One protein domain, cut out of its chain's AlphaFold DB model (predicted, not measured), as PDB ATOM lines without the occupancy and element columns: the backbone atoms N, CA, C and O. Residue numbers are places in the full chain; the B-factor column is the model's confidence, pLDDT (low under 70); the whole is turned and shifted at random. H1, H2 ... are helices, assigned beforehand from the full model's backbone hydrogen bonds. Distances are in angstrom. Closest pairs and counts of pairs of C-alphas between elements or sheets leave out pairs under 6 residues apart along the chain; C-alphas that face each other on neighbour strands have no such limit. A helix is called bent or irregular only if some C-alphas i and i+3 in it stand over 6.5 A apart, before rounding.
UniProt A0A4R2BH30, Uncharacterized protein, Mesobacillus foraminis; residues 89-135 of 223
ATOM      1  N   ILE A  89      19.958  19.130 110.552       71.44
ATOM      2  CA  ILE A  89      20.048  20.495 111.081       71.44
ATOM      3  C   ILE A  89      19.593  20.539 112.538       71.44
ATOM      4  O   ILE A  89      20.321  21.041 113.384       71.44
ATOM      5  N   VAL A  90      18.424  19.968 112.847       75.81
ATOM      6  CA  VAL A  90      17.875  19.907 114.213       75.81
ATOM      7  C   VAL A  90      18.826  19.183 115.180       75.81
ATOM      8  O   VAL A  90      19.189  19.782 116.194       75.81
ATOM      9  N   PRO A  91      19.310  17.958 114.882       75.81
ATOM     10  CA  PRO A  91      20.279  17.299 115.754       75.81
ATOM     11  C   PRO A  91      21.622  18.048 115.826       75.81
ATOM     12  O   PRO A  91      22.247  18.061 116.885       75.81
ATOM     13  N   GLY A  92      22.053  18.721 114.750       79.00
ATOM     14  CA  GLY A  92      23.274  19.536 114.741       79.00
ATOM     15  C   GLY A  92      23.184  20.787 115.624       79.00
ATOM     16  O   GLY A  92      24.102  21.056 116.399       79.00
ATOM     17  N   ILE A  93      22.066  21.517 115.561       78.50
ATOM     18  CA  ILE A  93      21.800  22.681 116.418       78.50
ATOM     19  C   ILE A  93      21.733  22.250 117.883       78.50
ATOM     20  O   ILE A  93      22.330  22.915 118.723       78.50
ATOM     21  N   LEU A  94      21.071  21.132 118.200       78.69
ATOM     22  CA  LEU A  94      20.963  20.643 119.578       78.69
ATOM     23  C   LEU A  94      22.340  20.311 120.173       78.69
ATOM     24  O   LEU A  94      22.681  20.796 121.253       78.69
ATOM     25  N   LEU A  95      23.155  19.536 119.452       73.06
ATOM     26  CA  LEU A  95      24.506  19.186 119.899       73.06
ATOM     27  C   LEU A  95      25.402  20.430 120.021       73.06
ATOM     28  O   LEU A  95      26.137  20.581 121.000       73.06
ATOM     29  N   GLY A  96      25.300  21.350 119.056       76.62
ATOM     30  CA  GLY A  96      26.008  22.627 119.071       76.62
ATOM     31  C   GLY A  96      25.579  23.537 120.224       76.62
ATOM     32  O   GLY A  96      26.429  24.177 120.837       76.62
ATOM     33  N   ALA A  97      24.292  23.554 120.574       82.50
ATOM     34  CA  ALA A  97      23.745  24.366 121.655       82.50
ATOM     35  C   ALA A  97      24.202  23.883 123.036       82.50
ATOM     36  O   ALA A  97      24.468  24.713 123.899       82.50
ATOM     37  N   VAL A  98      24.363  22.573 123.251       83.25
ATOM     38  CA  VAL A  98      24.904  22.052 124.519       83.25
ATOM     39  C   VAL A  98      26.355  22.501 124.706       83.25
ATOM     40  O   VAL A  98      26.701  23.081 125.735       83.25
ATOM     41  N   ILE A  99      27.200  22.290 123.692       79.94
ATOM     42  CA  ILE A  99      28.628  22.643 123.744       79.94
ATOM     43  C   ILE A  99      28.813  24.167 123.786       79.94
ATOM     44  O   ILE A  99      29.588  24.687 124.588       79.94
ATOM     45  N   GLY A 100      28.077  24.899 122.951       75.50
ATOM     46  CA  GLY A 100      28.095  26.358 122.911       75.50
ATOM     47  C   GLY A 100      27.528  26.979 124.184       75.50
ATOM     48  O   GLY A 100      28.092  27.944 124.688       75.50
ATOM     49  N   GLY A 101      26.476  26.389 124.751       83.31
ATOM     50  CA  GLY A 101      25.821  26.848 125.971       83.31
ATOM     51  C   GLY A 101      26.747  26.789 127.178       83.31
ATOM     52  O   GLY A 101      26.916  27.792 127.867       83.31
ATOM     53  N   VAL A 102      27.438  25.665 127.404       83.19
ATOM     54  CA  VAL A 102      28.386  25.569 128.531       83.19
ATOM     55  C   VAL A 102      29.570  26.532 128.385       83.19
ATOM     56  O   VAL A 102      30.063  27.054 129.384       83.19
ATOM     57  N   ILE A 103      30.010  26.816 127.153       79.19
ATOM     58  CA  ILE A 103      31.078  27.789 126.881       79.19
ATOM     59  C   ILE A 103      30.572  29.222 127.095       79.19
ATOM     60  O   ILE A 103      31.253  30.020 127.742       79.19
ATOM     61  N   ALA A 104      29.379  29.544 126.594       78.88
ATOM     62  CA  ALA A 104      28.772  30.866 126.701       78.88
ATOM     63  C   ALA A 104      28.416  31.228 128.151       78.88
ATOM     64  O   ALA A 104      28.523  32.386 128.544       78.88
ATOM     65  N   LEU A 105      28.060  30.244 128.979       81.50
ATOM     66  CA  LEU A 105      27.700  30.459 130.384       81.50
ATOM     67  C   LEU A 105      28.908  30.563 131.333       81.50
ATOM     68  O   LEU A 105      28.725  30.854 132.515       81.50
ATOM     69  N   ARG A 106      30.141  30.342 130.851       86.19
ATOM     70  CA  ARG A 106      31.350  30.343 131.694       86.19
ATOM     71  C   ARG A 106      31.721  31.730 132.224       86.19
ATOM     72  O   ARG A 106      32.260  31.829 133.323       86.19
ATOM     73  N   ASP A 107      31.498  32.780 131.436       82.25
ATOM     74  CA  ASP A 107      31.769  34.156 131.853       82.25
ATOM     75  C   ASP A 107      30.491  34.815 132.372       82.25
ATOM     76  O   ASP A 107      29.440  34.767 131.732       82.25
ATOM     77  N   SER A 108      30.584  35.466 133.529       79.12
ATOM     78  CA  SER A 108      29.464  36.165 134.161       79.12
ATOM     79  C   SER A 108      28.875  37.264 133.274       79.12
ATOM     80  O   SER A 108      27.663  37.455 133.301       79.12
ATOM     81  N   ASN A 109      29.698  37.931 132.454       79.44
ATOM     82  CA  ASN A 109      29.236  38.976 131.531       79.44
ATOM     83  C   ASN A 109      28.465  38.402 130.334       79.44
ATOM     84  O   ASN A 109      27.531  39.022 129.828       79.44
ATOM     85  N   THR A 110      28.855  37.220 129.857       78.81
ATOM     86  CA  THR A 110      28.160  36.531 128.764       78.81
ATOM     87  C   THR A 110      26.886  35.859 129.266       78.81
ATOM     88  O   THR A 110      25.872  35.907 128.578       78.81
ATOM     89  N   ARG A 111      26.893  35.320 130.493       79.75
ATOM     90  CA  ARG A 111      25.713  34.727 131.134       79.75
ATOM     91  C   ARG A 111      24.528  35.692 131.175       79.75
ATOM     92  O   ARG A 111      23.438  35.287 130.807       79.75
ATOM     93  N   GLU A 112      24.734  36.940 131.597       79.31
ATOM     94  CA  GLU A 112      23.656  37.938 131.705       79.31
ATOM     95  C   GLU A 112      23.034  38.243 130.331       79.31
ATOM     96  O   GLU A 112      21.822  38.156 130.161       79.31
ATOM     97  N   LYS A 113      23.872  38.423 129.300       77.19
ATOM     98  CA  LYS A 113      23.423  38.630 127.913       77.19
ATOM     99  C   LYS A 113      22.681  37.424 127.324       77.19
ATOM    100  O   LYS A 113      21.721  37.594 126.579       77.19
ATOM    101  N   VAL A 114      23.136  36.211 127.635       76.62
ATOM    102  CA  VAL A 114      22.514  34.961 127.169       76.62
ATOM    103  C   VAL A 114      21.185  34.716 127.881       76.62
ATOM    104  O   VAL A 114      20.234  34.294 127.233       76.62
ATOM    105  N   VAL A 115      21.094  35.007 129.181       80.44
ATOM    106  CA  VAL A 115      19.855  34.866 129.962       80.44
ATOM    107  C   VAL A 115      18.807  35.880 129.500       80.44
ATOM    108  O   VAL A 115      17.690  35.472 129.187       80.44
ATOM    109  N   ASP A 116      19.160  37.158 129.358       76.06
ATOM    110  CA  ASP A 116      18.221  38.200 128.913       76.06
ATOM    111  C   ASP A 116      17.728  37.964 127.477       76.06
ATOM    112  O   ASP A 116      16.547  38.151 127.167       76.06
ATOM    113  N   GLY A 117      18.616  37.499 126.591       73.06
ATOM    114  CA  GLY A 117      18.246  37.069 125.244       73.06
ATOM    115  C   GLY A 117      17.322  35.850 125.267       73.06
ATOM    116  O   GLY A 117      16.270  35.861 124.633       73.06
ATOM    117  N   ALA A 118      17.664  34.818 126.042       69.69
ATOM    118  CA  ALA A 118      16.882  33.586 126.129       69.69
ATOM    119  C   ALA A 118      15.473  33.804 126.701       69.69
ATOM    120  O   ALA A 118      14.524  33.186 126.219       69.69
ATOM    121  N   VAL A 119      15.310  34.692 127.689       71.69
ATOM    122  CA  VAL A 119      13.996  35.013 128.272       71.69
ATOM    123  C   VAL A 119      13.082  35.673 127.237       71.69
ATOM    124  O   VAL A 119      11.929  35.276 127.118       71.69
ATOM    125  N   ASN A 120      13.604  36.596 126.421       64.69
ATOM    126  CA  ASN A 120      12.838  37.215 125.332       64.69
ATOM    127  C   ASN A 120      12.566  36.246 124.164       64.69
ATOM    128  O   ASN A 120      11.530  36.332 123.505       64.69
ATOM    129  N   LEU A 121      13.475  35.298 123.913       66.19
ATOM    130  CA  LEU A 121      13.287  34.260 122.901       66.19
ATOM    131  C   LEU A 121      12.290  33.182 123.330       66.19
ATOM    132  O   LEU A 121      11.654  32.618 122.449       66.19
ATOM    133  N   LYS A 122      12.114  32.885 124.623       70.00
ATOM    134  CA  LYS A 122      11.205  31.830 125.108       70.00
ATOM    135  C   LYS A 122       9.770  32.024 124.604       70.00
ATOM    136  O   LYS A 122       9.186  31.078 124.085       70.00
ATOM    137  N   ASP A 123       9.245  33.243 124.686       68.38
ATOM    138  CA  ASP A 123       7.861  33.539 124.295       68.38
ATOM    139  C   ASP A 123       7.663  33.486 122.771       68.38
ATOM    140  O   ASP A 123       6.618  33.057 122.298       68.38
ATOM    141  N   THR A 124       8.695  33.826 121.990       61.75
ATOM    142  CA  THR A 124       8.669  33.742 120.512       61.75
ATOM    143  C   THR A 124       8.992  32.326 120.000       61.75
ATOM    144  O   THR A 124       8.505  31.894 118.957       61.75
ATOM    145  N   SER A 125       9.802  31.565 120.740       62.12
ATOM    146  CA  SER A 125      10.281  30.235 120.340       62.12
ATOM    147  C   SER A 125       9.268  29.132 120.620       62.12
ATOM    148  O   SER A 125       9.293  28.122 119.928       62.12
ATOM    149  N   VAL A 126       8.369  29.296 121.599       69.44
ATOM    150  CA  VAL A 126       7.292  28.321 121.867       69.44
ATOM    151  C   VAL A 126       6.340  28.200 120.669       69.44
ATOM    152  O   VAL A 126       5.944  27.084 120.314       69.44
ATOM    153  N   ASP A 127       6.047  29.310 119.990       70.12
ATOM    154  CA  ASP A 127       5.218  29.319 118.779       70.12
ATOM    155  C   ASP A 127       5.939  28.680 117.583       70.12
ATOM    156  O   ASP A 127       5.345  27.880 116.857       70.12
ATOM    157  N   MET A 128       7.235  28.956 117.403       66.62
ATOM    158  CA  MET A 128       8.053  28.302 116.371       66.62
ATOM    159  C   MET A 128       8.275  26.811 116.649       66.62
ATOM    160  O   MET A 128       8.273  26.007 115.722       66.62
ATOM    161  N   PHE A 129       8.443  26.412 117.910       68.69
ATOM    162  CA  PHE A 129       8.620  25.015 118.301       68.69
ATOM    163  C   PHE A 129       7.341  24.203 118.080       68.69
ATOM    164  O   PHE A 129       7.402  23.061 117.627       68.69
ATOM    165  N   SER A 130       6.177  24.803 118.343       71.12
ATOM    166  CA  SER A 130       4.882  24.184 118.041       71.12
ATOM    167  C   SER A 130       4.708  23.984 116.531       71.12
ATOM    168  O   SER A 130       4.378  22.883 116.101       71.12
ATOM    169  N   GLN A 131       5.063  24.987 115.719       65.19
ATOM    170  CA  GLN A 131       5.056  24.887 114.252       65.19
ATOM    171  C   GLN A 131       6.070  23.863 113.717       65.19
ATOM    172  O   GLN A 131       5.753  23.102 112.809       65.19
ATOM    173  N   LEU A 132       7.259  23.781 114.316       70.31
ATOM    174  CA  LEU A 132       8.275  22.789 113.970       70.31
ATOM    175  C   LEU A 132       7.817  21.360 114.293       70.31
ATOM    176  O   LEU A 132       8.135  20.433 113.556       70.31
ATOM    177  N   LYS A 133       7.078  21.174 115.390       72.88
ATOM    178  CA  LYS A 133       6.521  19.871 115.771       72.88
ATOM    179  C   LYS A 133       5.373  19.458 114.851       72.88
ATOM    180  O   LYS A 133       5.297  18.298 114.456       72.88
ATOM    181  N   ASP A 134       4.504  20.402 114.504       78.69
ATOM    182  CA  ASP A 134       3.319  20.134 113.690       78.69
ATOM    183  C   ASP A 134       3.663  20.023 112.193       78.69
ATOM    184  O   ASP A 134       3.021  19.261 111.467       78.69
ATOM    185  N   ASN A 135       4.696  20.733 111.720       74.75
ATOM    186  CA  ASN A 135       5.115  20.728 110.319       74.75
ATOM    187  C   ASN A 135       6.643  20.921 110.133       74.75
ATOM    188  O   ASN A 135       7.106  21.931 109.589       74.75
TER     189      ASN A 135
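This is residues 89 to 135 of the 223 residues of an uncharacterized protein of Mesobacillus foraminis (UniProt A0A4R2BH30). Picture an open, flat horseshoe made of two helices, with a tight turn joining H1, the shorter arm, to H2, the longer one. The two arms meet only beside that turn and leave the space between them empty, while H2 kinks along its length and its far part curves back towards the side of H1. The printed part has 47 residues with two named helices, H1 then H2, and no named strand; the class is all helix. The whole is loose, with a radius of gyration of the C-alphas of 12.6 A, and spans 37 by 23 by 8 A.

Begin at H1, residues 89 to 104, and go on to H2, residues 108 to 134; their lines stand at a shallow tilt of 17 degrees and run opposite ways. They only just touch, and only at the corner by their link, with 3 pairs of C-alphas within 8 A. Look there at residue 104 of H1 and residues 110 to 114 of H2; the closest C-alphas, of Ala 104 and Thr 110, are 6.1 A apart. Every O i to N i+4 pair of H1 is within hydrogen-bond range, and 18 of 23 are in H2.

Find C-alpha 89 at (20.048, 20.495, 111.081); from there H1 runs 20.7 A to C-alpha 104 at (28.772, 30.866, 126.701), with a kink of 28 degrees near residue 98. H2 runs 36.9 A from C-alpha 108 to C-alpha 134 at (3.319, 20.134, 113.690), with a kink of 57 degrees near residue 123. H2 is neither bent nor irregular, but only just: C-alphas 120 and 123 are 6.3 A apart.

The two C-alphas farthest apart, of Ser 108 and Asn 135, are 37.4 A apart. Residues 89 to 100 and 116 to 135 stand free. The printed part has no cut, and its one link between helices is tight. The mean pLDDT of the printed part is 75.0; look between residues 118 and 131 for the 10 residues under 70.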